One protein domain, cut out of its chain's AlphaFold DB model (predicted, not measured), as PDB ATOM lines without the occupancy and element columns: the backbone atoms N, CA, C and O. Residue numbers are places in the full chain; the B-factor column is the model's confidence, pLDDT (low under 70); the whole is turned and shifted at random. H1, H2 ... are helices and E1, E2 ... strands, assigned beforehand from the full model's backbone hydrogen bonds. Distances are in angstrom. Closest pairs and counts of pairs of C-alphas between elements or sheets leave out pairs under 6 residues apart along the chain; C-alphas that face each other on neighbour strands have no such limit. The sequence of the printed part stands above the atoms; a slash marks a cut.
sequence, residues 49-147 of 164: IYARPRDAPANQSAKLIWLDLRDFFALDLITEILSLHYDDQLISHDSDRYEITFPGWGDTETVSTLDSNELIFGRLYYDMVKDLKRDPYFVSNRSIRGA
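Overview. This is residues 49 to 147 of the 164 residues of an uncharacterized protein of Fasciola hepatica (UniProt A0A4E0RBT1). Two small lobes stand one after the other along the longest axis: a three-stranded sheet, E2, E1 and E3, with H2 across one face, and a loose cluster of H3, H4 and E4. A stretch after E3 leads from the first lobe to the second, and the loop of residues 83 to 97 reaches away from the sheet at the first lobe's end. The printed part has 99 residues, with four named helices and four named strands in the order E1 E2 H1 H2 E3 H3 H4 E4; the sheet runs E2 E1 E3, all antiparallel. The class is mixed, helices and strands, though under half of the residues are in named elements. The whole is loose, with a radius of gyration of the C-alphas of 16.4 A, and elongated, spanning 49 by 32 by 29 A.

Arrangement. E1, residues 49 to 53, is the inner strand and forms a hairpin with E2, residues 63 to 66; they are antiparallel at 138 degrees, with N 51 and O 63 at 2.9 A, within hydrogen-bond range. E3, residues 98 to 101, is antiparallel to E1 at 153 degrees, with N 52 and O 99 at 2.9 A, within range. H1, residues 69 to 73, is not on the sheet. H2, residues 75 to 82, is on the sheet at a height of 9.2 A, and runs across the strands at 86 degrees to E1 on the local plane. It lies over E1, but only just, with 3 of its C-alphas falling on E1. Its closest C-alphas to E3 are those of Ile 81 and Tyr 98, 6.8 A apart. E2, H1, H2 and E3 form a split strand-helix-strand unit, two strands running the same way with E1 between them, and its crossover is right-handed. H3, residues 109 to 112, and H4, residues 126 to 132, are close but not clearly touching; the closest C-alphas, of Ser 112 and Tyr 126, are 4.5 A apart. E4, residues 144 to 146, pairs with no named strand; its closest C-alpha to H3 is that of Gly 146, 6.1 A from that of Val 111. H4 and E1 are apart. Every O i to N i+4 pair is within range in H2 and H4; H1 has 0 of 1, but 2 of 2 O i to N i+3 pairs, and H3 is too short for an i+4 pair.

Along the chain. E1 begins at C-alpha 49, (-29.017, -40.652, 37.068), and is 13.6 A long. H2 is 10.3 A long and H4 10.0 A. E4 ends at C-alpha 146, (-27.930, -46.769, 49.672).

Size, cuts and confidence. The C-alphas farthest apart are those of Asp 88 and Pro 136, 52.0 A. The printed part has no cut. The links H2 to E3, H3 to H4 and H4 to E4 are long. In the first of these, residues 85 to 86 pair antiparallel with residues 92 to 93. The mean pLDDT of the printed part is 92.2, and residue 118 is under 70.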
ATOM      1  N   ILE A  49     -27.870 -41.392  37.615       95.31
ATOM      2  CA  ILE A  49     -29.017 -40.652  37.068       95.31
ATOM      3  C   ILE A  49     -29.496 -41.342  35.799       95.31
ATOM      4  O   ILE A  49     -28.694 -41.663  34.914       95.31
ATOM      5  N   TYR A  50     -30.808 -41.518  35.692       95.62
ATOM      6  CA  TYR A  50     -31.454 -42.006  34.484       95.62
ATOM      7  C   TYR A  50     -32.376 -40.945  33.905       95.62
ATOM      8  O   TYR A  50     -33.100 -40.284  34.648       95.62
ATOM      9  N   ALA A  51     -32.383 -40.820  32.580       95.44
ATOM     10  CA  ALA A  51     -33.289 -39.929  31.872       95.44
ATOM     11  C   ALA A  51     -34.038 -40.646  30.748       95.44
ATOM     12  O   ALA A  51     -33.500 -41.526  30.069       95.44
ATOM     13  N   ARG A  52     -35.288 -40.239  30.537       95.06
ATOM     14  CA  ARG A  52     -36.150 -40.705  29.449       95.06
ATOM     15  C   ARG A  52     -36.843 -39.496  28.814       95.06
ATOM     16  O   ARG A  52     -37.408 -38.700  29.559       95.06
ATOM     17  N   PRO A  53     -36.832 -39.327  27.481       95.38
ATOM     18  CA  PRO A  53     -37.659 -38.303  26.843       95.38
ATOM     19  C   PRO A  53     -39.135 -38.498  27.219       95.38
ATOM     20  O   PRO A  53     -39.611 -39.634  27.261       95.38
ATOM     21  N   ARG A  54     -39.876 -37.429  27.521       93.75
ATOM     22  CA  ARG A  54     -41.287 -37.559  27.945       93.75
ATOM     23  C   ARG A  54     -42.191 -38.073  26.829       93.75
ATOM     24  O   ARG A  54     -43.150 -38.787  27.108       93.75
ATOM     25  N   ASP A  55     -41.859 -37.741  25.589       94.81
ATOM     26  CA  ASP A  55     -42.522 -38.196  24.367       94.81
ATOM     27  C   ASP A  55     -42.109 -39.618  23.942       94.81
ATOM     28  O   ASP A  55     -42.676 -40.169  22.995       94.81
ATOM     29  N   ALA A  56     -41.161 -40.243  24.649       92.88
ATOM     30  CA  ALA A  56     -40.747 -41.609  24.367       92.88
ATOM     31  C   ALA A  56     -41.896 -42.613  24.608       92.88
ATOM     32  O   ALA A  56     -42.625 -42.492  25.600       92.88
ATOM     33  N   PRO A  57     -42.016 -43.660  23.769       93.06
ATOM     34  CA  PRO A  57     -42.941 -44.767  23.990       93.06
ATOM     35  C   PRO A  57     -42.807 -45.389  25.389       93.06
ATOM     36  O   PRO A  57     -41.709 -45.498  25.930       93.06
ATOM     37  N   ALA A  58     -43.914 -45.874  25.960       87.50
ATOM     38  CA  ALA A  58     -43.936 -46.429  27.320       87.50
ATOM     39  C   ALA A  58     -43.035 -47.667  27.521       87.50
ATOM     40  O   ALA A  58     -42.644 -47.974  28.642       87.50
ATOM     41  N   ASN A  59     -42.705 -48.388  26.447       91.12
ATOM     42  CA  ASN A  59     -41.793 -49.533  26.485       91.12
ATOM     43  C   ASN A  59     -40.309 -49.135  26.400       91.12
ATOM     44  O   ASN A  59     -39.444 -50.001  26.530       91.12
ATOM     45  N   GLN A  60     -40.003 -47.860  26.158       91.88
ATOM     46  CA  GLN A  60     -38.635 -47.371  26.120       91.88
ATOM     47  C   GLN A  60     -38.125 -47.158  27.547       91.88
ATOM     48  O   GLN A  60     -38.662 -46.349  28.304       91.88
ATOM     49  N   SER A  61     -37.065 -47.877  27.913       90.88
ATOM     50  CA  SER A  61     -36.416 -47.724  29.213       90.88
ATOM     51  C   SER A  61     -35.648 -46.403  29.316       90.88
ATOM     52  O   SER A  61     -35.170 -45.849  28.322       90.88
ATOM     53  N   ALA A  62     -35.510 -45.903  30.545       93.88
ATOM     54  CA  ALA A  62     -34.657 -44.757  30.825       93.88
ATOM     55  C   ALA A  62     -33.178 -45.110  30.578       93.88
ATOM     56  O   ALA A  62     -32.720 -46.208  30.908       93.88
ATOM     57  N   LYS A  63     -32.424 -44.168  30.004       93.06
ATOM     58  CA  LYS A  63     -30.989 -44.307  29.732       93.06
ATOM     59  C   LYS A  63     -30.192 -43.834  30.947       93.06
ATOM     60  O   LYS A  63     -30.507 -42.788  31.505       93.06
ATOM     61  N   LEU A  64     -29.140 -44.567  31.316       93.50
ATOM     62  CA  LEU A  64     -28.122 -44.076  32.246       93.50
ATOM     63  C   LEU A  64     -27.403 -42.878  31.609       93.50
ATOM     64  O   LEU A  64     -26.805 -43.032  30.546       93.50
ATOM     65  N   ILE A  65     -27.476 -41.712  32.246       92.50
ATOM     66  CA  ILE A  65     -26.807 -40.480  31.781       92.50
ATOM     67  C   ILE A  65     -25.678 -40.036  32.712       92.50
ATOM     68  O   ILE A  65     -24.826 -39.236  32.339       92.50
ATOM     69  N   TRP A  66     -25.664 -40.559  33.937       92.88
ATOM     70  CA  TRP A  66     -24.607 -40.313  34.901       92.88
ATOM     71  C   TRP A  66     -24.320 -41.618  35.656       92.88
ATOM     72  O   TRP A  66     -25.202 -42.086  36.370       92.88
ATOM     73  N   LEU A  67     -23.171 -42.280  35.499       90.62
ATOM     74  CA  LEU A  67     -22.007 -41.895  34.690       90.62
ATOM     75  C   LEU A  67     -21.851 -42.792  33.452       90.62
ATOM     76  O   LEU A  67     -21.583 -43.985  33.576       90.62
ATOM     77  N   ASP A  68     -21.940 -42.215  32.252       88.44
ATOM     78  CA  ASP A  68     -21.548 -42.874  30.999       88.44
ATOM     79  C   ASP A  68     -20.425 -42.075  30.328       88.44
ATOM     80  O   ASP A  68     -20.619 -40.940  29.901       88.44
ATOM     81  N   LEU A  69     -19.230 -42.664  30.212       86.00
ATOM     82  CA  LEU A  69     -18.068 -41.955  29.663       86.00
ATOM     83  C   LEU A  69     -18.236 -41.562  28.184       86.00
ATOM     84  O   LEU A  69     -17.533 -40.681  27.696       86.00
ATOM     85  N   ARG A  70     -19.152 -42.200  27.448       84.50
ATOM     86  CA  ARG A  70     -19.442 -41.824  26.054       84.50
ATOM     87  C   ARG A  70     -20.168 -40.490  25.972       84.50
ATOM     88  O   ARG A  70     -20.033 -39.783  24.976       84.50
ATOM     89  N   ASP A  71     -20.887 -40.132  27.026       84.75
ATOM     90  CA  ASP A  71     -21.671 -38.909  27.069       84.75
ATOM     91  C   ASP A  71     -20.778 -37.652  27.177       84.75
ATOM     92  O   ASP A  71     -21.217 -36.556  26.833       84.75
ATOM     93  N   PHE A  72     -19.477 -37.803  27.482       83.56
ATOM     94  CA  PHE A  72     -18.475 -36.734  27.327       83.56
ATOM     95  C   PHE A  72     -18.268 -36.277  25.873       83.56
ATOM     96  O   PHE A  72     -17.741 -35.191  25.651       83.56
ATOM     97  N   PHE A  73     -18.690 -37.062  24.877       88.88
ATOM     98  CA  PHE A  73     -18.696 -36.636  23.470       88.88
ATOM     99  C   PHE A  73     -20.001 -35.936  23.062       88.88
ATOM    100  O   PHE A  73     -20.106 -35.448  21.939       88.88
ATOM    101  N   ALA A  74     -20.986 -35.873  23.960       90.62
ATOM    102  CA  ALA A  74     -22.298 -35.271  23.743       90.62
ATOM    103  C   ALA A  74     -22.640 -34.279  24.873       90.62
ATOM    104  O   ALA A  74     -23.746 -34.294  25.415       90.62
ATOM    105  N   LEU A  75     -21.680 -33.417  25.237       90.19
ATOM    106  CA  LEU A  75     -21.815 -32.484  26.364       90.19
ATOM    107  C   LEU A  75     -23.019 -31.551  26.238       90.19
ATOM    108  O   LEU A  75     -23.667 -31.286  27.247       90.19
ATOM    109  N   ASP A  76     -23.352 -31.096  25.028       91.75
ATOM    110  CA  ASP A  76     -24.521 -30.238  24.803       91.75
ATOM    111  C   ASP A  76     -25.816 -30.948  25.221       91.75
ATOM    112  O   ASP A  76     -26.638 -30.380  25.938       91.75
ATOM    113  N   LEU A  77     -25.957 -32.230  24.857       90.62
ATOM    114  CA  LEU A  77     -27.112 -33.051  25.225       90.62
ATOM    115  C   LEU A  77     -27.169 -33.297  26.737       90.62
ATOM    116  O   LEU A  77     -28.231 -33.189  27.341       90.62
ATOM    117  N   ILE A  78     -26.042 -33.625  27.369       91.38
ATOM    118  CA  ILE A  78     -26.015 -33.863  28.819       91.38
ATOM    119  C   ILE A  78     -26.297 -32.593  29.606       91.38
ATOM    120  O   ILE A  78     -27.031 -32.641  30.589       91.38
ATOM    121  N   THR A  79     -25.758 -31.462  29.160       91.69
ATOM    122  CA  THR A  79     -26.022 -30.161  29.775       91.69
ATOM    123  C   THR A  79     -27.501 -29.823  29.666       91.69
ATOM    124  O   THR A  79     -28.100 -29.415  30.655       91.69
ATOM    125  N   GLU A  80     -28.115 -30.057  28.507       92.19
ATOM    126  CA  GLU A  80     -29.552 -29.868  28.312       92.19
ATOM    127  C   GLU A  80     -30.399 -30.730  29.261       92.19
ATOM    128  O   GLU A  80     -31.389 -30.249  29.808       92.19
ATOM    129  N   ILE A  81     -30.018 -31.994  29.467       94.12
ATOM    130  CA  ILE A  81     -30.776 -32.910  30.326       94.12
ATOM    131  C   ILE A  81     -30.570 -32.584  31.811       94.12
ATOM    132  O   ILE A  81     -31.530 -32.589  32.573       94.12
ATOM    133  N   LEU A  82     -29.332 -32.333  32.247       93.88
ATOM    134  CA  LEU A  82     -29.006 -32.195  33.670       93.88
ATOM    135  C   LEU A  82     -29.229 -30.788  34.231       93.88
ATOM    136  O   LEU A  82     -29.356 -30.659  35.451       93.88
ATOM    137  N   SER A  83     -29.287 -29.756  33.385       94.06
ATOM    138  CA  SER A  83     -29.494 -28.377  33.836       94.06
ATOM    139  C   SER A  83     -30.820 -28.209  34.571       94.06
ATOM    140  O   SER A  83     -31.851 -28.754  34.181       94.06
ATOM    141  N   LEU A  84     -30.777 -27.411  35.636       95.00
ATOM    142  CA  LEU A  84     -31.960 -26.945  36.345       95.00
ATOM    143  C   LEU A  84     -32.281 -25.517  35.905       95.00
ATOM    144  O   LEU A  84     -31.397 -24.657  35.870       95.00
ATOM    145  N   HIS A  85     -33.549 -25.262  35.610       93.31
ATOM    146  CA  HIS A  85     -34.055 -23.929  35.304       93.31
ATOM    147  C   HIS A  85     -34.714 -23.343  36.547       93.31
ATOM    148  O   HIS A  85     -35.564 -23.987  37.153       93.31
ATOM    149  N   TYR A  86     -34.321 -22.136  36.937       91.44
ATOM    150  CA  TYR A  86     -34.939 -21.442  38.062       91.44
ATOM    151  C   TYR A  86     -36.052 -20.526  37.570       91.44
ATOM    152  O   TYR A  86     -35.856 -19.781  36.610       91.44
ATOM    153  N   ASP A  87     -37.199 -20.579  38.238       91.00
ATOM    154  CA  ASP A  87     -38.259 -19.591  38.055       91.00
ATOM    155  C   ASP A  87     -38.001 -18.313  38.874       91.00
ATOM    156  O   ASP A  87     -37.039 -18.208  39.644       91.00
ATOM    157  N   ASP A  88     -38.894 -17.333  38.732       93.00
ATOM    158  CA  ASP A  88     -38.834 -16.059  39.462       93.00
ATOM    159  C   ASP A  88     -38.946 -16.234  40.990       93.00
ATOM    160  O   ASP A  88     -38.619 -15.322  41.753       93.00
ATOM    161  N   GLN A  89     -39.401 -17.403  41.458       89.00
ATOM    162  CA  GLN A  89     -39.512 -17.770  42.872       89.00
ATOM    163  C   GLN A  89     -38.290 -18.554  43.374       89.00
ATOM    164  O   GLN A  89     -38.278 -18.997  44.526       89.00
ATOM    165  N   LEU A  90     -37.246 -18.688  42.545       85.94
ATOM    166  CA  LEU A  90     -36.030 -19.457  42.814       85.94
ATOM    167  C   LEU A  90     -36.295 -20.945  43.078       85.94
ATOM    168  O   LEU A  90     -35.512 -21.612  43.762       85.94
ATOM    169  N   ILE A  91     -37.372 -21.485  42.510       87.06
ATOM    170  CA  ILE A  91     -37.638 -22.919  42.491       87.06
ATOM    171  C   ILE A  91     -36.982 -23.498  41.239       87.06
ATOM    172  O   ILE A  91     -37.144 -22.983  40.135       87.06
ATOM    173  N   SER A  92     -36.203 -24.561  41.429       91.44
ATOM    174  CA  SER A  92     -35.533 -25.268  40.340       91.44
ATOM    175  C   SER A  92     -36.457 -26.297  39.695       91.44
ATOM    176  O   SER A  92     -36.984 -27.165  40.396       91.44
ATOM    177  N   HIS A  93     -36.538 -26.280  38.372       92.25
ATOM    178  CA  HIS A  93     -37.308 -27.206  37.549       92.25
ATOM    179  C   HIS A  93     -36.384 -27.992  36.620       92.25
ATOM    180  O   HIS A  93     -35.326 -27.506  36.215       92.25
ATOM    181  N   ASP A  94     -36.781 -29.223  36.306       94.19
ATOM    182  CA  ASP A  94     -36.120 -30.028  35.277       94.19
ATOM    183  C   ASP A  94     -36.490 -29.548  33.869       94.19
ATOM    184  O   ASP A  94     -37.404 -28.748  33.684       94.19
ATOM    185  N   SER A  95     -35.807 -30.086  32.860       91.31
ATOM    186  CA  SER A  95     -36.226 -29.934  31.469       91.31
ATOM    187  C   SER A  95     -37.623 -30.526  31.240       91.31
ATOM    188  O   SER A  95     -37.900 -31.681  31.581       91.31
ATOM    189  N   ASP A  96     -38.494 -29.780  30.559       93.75
ATOM    190  CA  ASP A  96     -39.825 -30.262  30.165       93.75
ATOM    191  C   ASP A  96     -39.758 -31.431  29.174       93.75
ATOM    192  O   ASP A  96     -40.722 -32.180  29.016       93.75
ATOM    193  N   ARG A  97     -38.607 -31.637  28.523       95.00
ATOM    194  CA  ARG A  97     -38.413 -32.697  27.525       95.00
ATOM    195  C   ARG A  97     -38.070 -34.053  28.127       95.00
ATOM    196  O   ARG A  97     -38.267 -35.065  27.457       95.00
ATOM    197  N   TYR A  98     -37.595 -34.099  29.370       95.31
ATOM    198  CA  TYR A  98     -37.073 -35.323  29.972       95.31
ATOM    199  C   TYR A  98     -37.694 -35.601  31.337       95.31
ATOM    200  O   TYR A  98     -37.915 -34.713  32.152       95.31
ATOM    201  N   GLU A  99     -37.957 -36.873  31.589       94.69
ATOM    202  CA  GLU A  99     -38.188 -37.427  32.913       94.69
ATOM    203  C   GLU A  99     -36.842 -37.891  33.475       94.69
ATOM    204  O   GLU A  99     -36.160 -38.706  32.847       94.69
ATOM    205  N   ILE A 100     -36.453 -37.361  34.636       95.75
ATOM    206  CA  ILE A 100     -35.166 -37.628  35.286       95.75
ATOM    207  C   ILE A 100     -35.432 -38.362  36.596       95.75
ATOM    208  O   ILE A 100     -36.292 -37.968  37.377       95.75
ATOM    209  N   THR A 101     -34.694 -39.443  36.838       95.56
ATOM    210  CA  THR A 101     -34.887 -40.300  38.010       95.56
ATOM    211  C   THR A 101     -33.562 -40.671  38.666       95.56
ATOM    212  O   THR A 101     -32.528 -40.818  38.010       95.56
ATOM    213  N   PHE A 102     -33.629 -40.870  39.983       96.38
ATOM    214  CA  PHE A 102     -32.507 -41.230  40.851       96.38
ATOM    215  C   PHE A 102     -32.838 -42.546  41.577       96.38
ATOM    216  O   PHE A 102     -33.211 -42.540  42.753       96.38
ATOM    217  N   PRO A 103     -32.814 -43.691  40.869       94.88
ATOM    218  CA  PRO A 103     -33.302 -44.955  41.404       94.88
ATOM    219  C   PRO A 103     -32.319 -45.595  42.395       94.88
ATOM    220  O   PRO A 103     -31.177 -45.165  42.574       94.88
ATOM    221  N   GLY A 104     -32.757 -46.701  42.998       94.81
ATOM    222  CA  GLY A 104     -31.908 -47.555  43.833       94.81
ATOM    223  C   GLY A 104     -31.950 -47.234  45.324       94.81
ATOM    224  O   GLY A 104     -31.095 -47.706  46.064       94.81
ATOM    225  N   TRP A 105     -32.944 -46.471  45.790       96.56
ATOM    226  CA  TRP A 105     -33.151 -46.276  47.224       96.56
ATOM    227  C   TRP A 105     -33.307 -47.616  47.948       96.56
ATOM    228  O   TRP A 105     -34.100 -48.469  47.552       96.56
ATOM    229  N   GLY A 106     -32.532 -47.810  49.013       95.94
ATOM    230  CA  GLY A 106     -32.474 -49.056  49.770       95.94
ATOM    231  C   GLY A 106     -31.429 -50.044  49.251       95.94
ATOM    232  O   GLY A 106     -30.780 -50.687  50.074       95.94
ATOM    233  N   ASP A 107     -31.195 -50.133  47.941       96.12
ATOM    234  CA  ASP A 107     -30.106 -50.941  47.381       96.12
ATOM    235  C   ASP A 107     -28.775 -50.168  47.394       96.12
ATOM    236  O   ASP A 107     -28.725 -48.975  47.671       96.12
ATOM    237  N   THR A 108     -27.662 -50.853  47.160       96.50
ATOM    238  CA  THR A 108     -26.323 -50.259  47.103       96.50
ATOM    239  C   THR A 108     -25.825 -50.028  45.682       96.50
ATOM    240  O   THR A 108     -24.847 -49.312  45.524       96.50
ATOM    241  N   GLU A 109     -26.424 -50.646  44.661       94.25
ATOM    242  CA  GLU A 109     -25.883 -50.648  43.295       94.25
ATOM    243  C   GLU A 109     -25.613 -49.231  42.766       94.25
ATOM    244  O   GLU A 109     -24.482 -48.915  42.393       94.25
ATOM    245  N   THR A 110     -26.620 -48.354  42.812       95.38
ATOM    246  CA  THR A 110     -26.567 -47.023  42.185       95.38
ATOM    247  C   THR A 110     -25.648 -46.030  42.891       95.38
ATOM    248  O   THR A 110     -25.306 -45.015  42.291       95.38
ATOM    249  N   VAL A 111     -25.231 -46.321  44.128       96.56
ATOM    250  CA  VAL A 111     -24.251 -45.537  44.906       96.56
ATOM    251  C   VAL A 111     -22.877 -46.221  44.965       96.56
ATOM    252  O   VAL A 111     -21.866 -45.600  45.272       96.56
ATOM    253  N   SER A 112     -22.820 -47.526  44.692       94.50
ATOM    254  CA  SER A 112     -21.595 -48.326  44.699       94.50
ATOM    255  C   SER A 112     -20.776 -48.093  43.439       94.50
ATOM    256  O   SER A 112     -19.566 -47.869  43.526       94.50
ATOM    257  N   THR A 113     -21.445 -48.147  42.287       93.62
ATOM    258  CA  THR A 113     -20.811 -48.038  40.975       93.62
ATOM    259  C   THR A 113     -21.668 -47.160  40.065       93.62
ATOM    260  O   THR A 113     -22.814 -47.487  39.766       93.62
ATOM    261  N   LEU A 114     -21.127 -46.030  39.626       92.69
ATOM    262  CA  LEU A 114     -21.828 -45.011  38.845       92.69
ATOM    263  C   LEU A 114     -21.947 -45.367  37.366       92.69
ATOM    264  O   LEU A 114     -22.914 -44.969  36.726       92.69
ATOM    265  N   ASP A 115     -21.005 -46.135  36.827       86.12
ATOM    266  CA  ASP A 115     -21.070 -46.595  35.448       86.12
ATOM    267  C   ASP A 115     -21.707 -47.987  35.352       86.12
ATOM    268  O   ASP A 115     -21.660 -48.792  36.284       86.12
ATOM    269  N   SER A 116     -22.357 -48.276  34.224       72.88
ATOM    270  CA  SER A 116     -22.944 -49.600  33.973       72.88
ATOM    271  C   SER A 116     -21.907 -50.642  33.556       72.88
ATOM    272  O   SER A 116     -22.192 -51.833  33.596       72.88
ATOM    273  N   ASN A 117     -20.723 -50.199  33.123       73.69
ATOM    274  CA  ASN A 117     -19.653 -51.070  32.637       73.69
ATOM    275  C   ASN A 117     -18.686 -51.500  33.755       73.69
ATOM    276  O   ASN A 117     -17.730 -52.223  33.481       73.69
ATOM    277  N   GLU A 118     -18.926 -51.048  34.990       67.62
ATOM    278  CA  GLU A 118     -18.097 -51.290  36.175       67.62
ATOM    279  C   GLU A 118     -16.608 -50.959  35.990       67.62
ATOM    280  O   GLU A 118     -15.724 -51.554  36.630       67.62
ATOM    281  N   LEU A 119     -16.315 -49.989  35.119       74.81
ATOM    282  CA  LEU A 119     -14.975 -49.464  34.943       74.81
ATOM    283  C   LEU A 119     -14.509 -48.854  36.260       74.81
ATOM    284  O   LEU A 119     -15.283 -48.340  37.068       74.81
ATOM    285  N   ILE A 120     -13.194 -48.872  36.469       75.06
ATOM    286  CA  ILE A 120     -12.593 -48.371  37.707       75.06
ATOM    287  C   ILE A 120     -12.987 -46.914  38.010       75.06
ATOM    288  O   ILE A 120     -13.095 -46.548  39.172       75.06
ATOM    289  N   PHE A 121     -13.277 -46.119  36.975       78.25
ATOM    290  CA  PHE A 121     -13.703 -44.723  37.090       78.25
ATOM    291  C   PHE A 121     -15.103 -44.543  37.686       78.25
ATOM    292  O   PHE A 121     -15.384 -43.492  38.250       78.25
ATOM    293  N   GLY A 122     -15.979 -45.544  37.572       84.19
ATOM    294  CA  GLY A 122     -17.327 -45.493  38.132       84.19
ATOM    295  C   GLY A 122     -17.408 -45.970  39.580       84.19
ATOM    296  O   GLY A 122     -18.459 -45.844  40.199       84.19
ATOM    297  N   ARG A 123     -16.342 -46.540  40.152       92.06
ATOM    298  CA  ARG A 123     -16.379 -47.112  41.505       92.06
ATOM    299  C   ARG A 123     -16.342 -46.011  42.559       92.06
ATOM    300  O   ARG A 123     -15.334 -45.327  42.698       92.06
ATOM    301  N   LEU A 124     -17.419 -45.898  43.336       93.62
ATOM    302  CA  LEU A 124     -17.510 -44.977  44.468       93.62
ATOM    303  C   LEU A 124     -17.482 -45.743  45.795       93.62
ATOM    304  O   LEU A 124     -16.463 -45.765  46.477       93.62
ATOM    305  N   TYR A 125     -18.573 -46.435  46.142       96.06
ATOM    306  CA  TYR A 125     -18.635 -47.273  47.348       96.06
ATOM    307  C   TYR A 125     -18.351 -48.757  47.100       96.06
ATOM    308  O   TYR A 125     -18.444 -49.551  48.037       96.06
ATOM    309  N   TYR A 126     -17.981 -49.145  45.877       95.06
ATOM    310  CA  TYR A 126     -17.760 -50.540  45.492       95.06
ATOM    311  C   TYR A 126     -16.852 -51.312  46.453       95.06
ATOM    312  O   TYR A 126     -17.272 -52.336  46.995       95.06
ATOM    313  N   ASP A 127     -15.637 -50.823  46.712       95.00
ATOM    314  CA  ASP A 127     -14.682 -51.557  47.548       95.00
ATOM    315  C   ASP A 127     -15.140 -51.623  49.011       95.00
ATOM    316  O   ASP A 127     -15.023 -52.667  49.650       95.00
ATOM    317  N   MET A 128     -15.779 -50.565  49.518       96.06
ATOM    318  CA  MET A 128     -16.347 -50.555  50.868       96.06
ATOM    319  C   MET A 128     -17.513 -51.544  51.009       96.06
ATOM    320  O   MET A 128     -17.555 -52.316  51.966       96.06
ATOM    321  N   VAL A 129     -18.451 -51.565  50.056       96.69
ATOM    322  CA  VAL A 129     -19.569 -52.523  50.043       96.69
ATOM    323  C   VAL A 129     -19.045 -53.951  49.915       96.69
ATOM    324  O   VAL A 129     -19.521 -54.845  50.616       96.69
ATOM    325  N   LYS A 130     -18.049 -54.172  49.053       96.06
ATOM    326  CA  LYS A 130     -17.383 -55.467  48.879       96.06
ATOM    327  C   LYS A 130     -16.721 -55.940  50.171       96.06
ATOM    328  O   LYS A 130     -16.853 -57.113  50.520       96.06
ATOM    329  N   ASP A 131     -16.048 -55.050  50.888       97.12
ATOM    330  CA  ASP A 131     -15.375 -55.380  52.141       97.12
ATOM    331  C   ASP A 131     -16.359 -55.636  53.284       97.12
ATOM    332  O   ASP A 131     -16.176 -56.601  54.026       97.12
ATOM    333  N   LEU A 132     -17.447 -54.861  53.377       96.19
ATOM    334  CA  LEU A 132     -18.535 -55.122  54.326       96.19
ATOM    335  C   LEU A 132     -19.158 -56.503  54.088       96.19
ATOM    336  O   LEU A 132     -19.295 -57.288  55.024       96.19
ATOM    337  N   LYS A 133     -19.457 -56.844  52.828       96.69
ATOM    338  CA  LYS A 133     -20.063 -58.130  52.434       96.69
ATOM    339  C   LYS A 133     -19.203 -59.365  52.729       96.69
ATOM    340  O   LYS A 133     -19.702 -60.482  52.605       96.69
ATOM    341  N   ARG A 134     -17.934 -59.210  53.134       96.19
ATOM    342  CA  ARG A 134     -17.117 -60.337  53.626       96.19
ATOM    343  C   ARG A 134     -17.680 -60.937  54.915       96.19
ATOM    344  O   ARG A 134     -17.402 -62.095  55.216       96.19
ATOM    345  N   ASP A 135     -18.447 -60.162  55.680       94.69
ATOM    346  CA  ASP A 135     -19.204 -60.655  56.825       94.69
ATOM    347  C   ASP A 135     -20.669 -60.918  56.407       94.69
ATOM    348  O   ASP A 135     -21.329 -60.011  55.898       94.69
ATOM    349  N   PRO A 136     -21.213 -62.130  56.642       94.69
ATOM    350  CA  PRO A 136     -22.540 -62.532  56.161       94.69
ATOM    351  C   PRO A 136     -23.699 -61.732  56.770       94.69
ATOM    352  O   PRO A 136     -24.822 -61.810  56.273       94.69
ATOM    353  N   TYR A 137     -23.457 -60.969  57.841       95.56
ATOM    354  CA  TYR A 137     -24.450 -60.036  58.367       95.56
ATOM    355  C   TYR A 137     -24.760 -58.909  57.375       95.56
ATOM    356  O   TYR A 137     -25.896 -58.441  57.333       95.56
ATOM    357  N   PHE A 138     -23.774 -58.462  56.593       97.31
ATOM    358  CA  PHE A 138     -23.895 -57.306  55.713       97.31
ATOM    359  C   PHE A 138     -24.400 -57.704  54.323       97.31
ATOM    360  O   PHE A 138     -23.671 -58.230  53.485       97.31
ATOM    361  N   VAL A 139     -25.674 -57.411  54.069       97.00
ATOM    362  CA  VAL A 139     -26.404 -57.749  52.848       97.00
ATOM    363  C   VAL A 139     -27.036 -56.470  52.295       97.00
ATOM    364  O   VAL A 139     -27.731 -55.753  53.025       97.00
ATOM    365  N   SER A 140     -26.794 -56.181  51.011       96.81
ATOM    366  CA  SER A 140     -27.422 -55.056  50.297       96.81
ATOM    367  C   SER A 140     -28.946 -55.131  50.385       96.81
ATOM    368  O   SER A 140     -29.512 -56.225  50.425       96.81
ATOM    369  N   ASN A 141     -29.607 -53.973  50.440       97.00
ATOM    370  CA  ASN A 141     -31.060 -53.865  50.608       97.00
ATOM    371  C   ASN A 141     -31.600 -54.502  51.907       97.00
ATOM    372  O   ASN A 141     -32.793 -54.757  52.066       97.00
ATOM    373  N   ARG A 142     -30.720 -54.757  52.884       96.56
ATOM    374  CA  ARG A 142     -31.096 -55.227  54.223       96.56
ATOM    375  C   ARG A 142     -30.331 -54.456  55.288       96.56
ATOM    376  O   ARG A 142     -30.894 -53.528  55.866       96.56
ATOM    377  N   SER A 143     -29.070 -54.820  55.503       97.38
ATOM    378  CA  SER A 143     -28.171 -54.269  56.525       97.38
ATOM    379  C   SER A 143     -27.110 -53.328  55.954       97.38
ATOM    380  O   SER A 143     -26.469 -52.625  56.725       97.38
ATOM    381  N   ILE A 144     -26.954 -53.262  54.629       98.19
ATOM    382  CA  ILE A 144     -26.343 -52.120  53.939       98.19
ATOM    383  C   ILE A 144     -27.398 -51.534  53.002       98.19
ATOM    384  O   ILE A 144     -27.972 -52.273  52.197       98.19
ATOM    385  N   ARG A 145     -27.653 -50.229  53.087       98.31
ATOM    386  CA  ARG A 145     -28.599 -49.533  52.207       98.31
ATOM    387  C   ARG A 145     -27.979 -48.297  51.588       98.31
ATOM    388  O   ARG A 145     -27.289 -47.566  52.282       98.31
ATOM    389  N   GLY A 146     -28.230 -48.047  50.310       98.06
ATOM    390  CA  GLY A 146     -27.930 -46.769  49.672       98.06
ATOM    391  C   GLY A 146     -29.101 -45.801  49.797       98.06
ATOM    392  O   GLY A 146     -30.266 -46.202  49.777       98.06
ATOM    393  N   ALA A 147     -28.778 -44.521  49.925       98.12
ATOM    394  CA  ALA A 147     -29.728 -43.418  49.936       98.12
ATOM    395  C   ALA A 147     -29.375 -42.425  48.810       98.12
ATOM    396  O   ALA A 147     -28.891 -41.333  49.103       98.12
TER     397      ALA A 147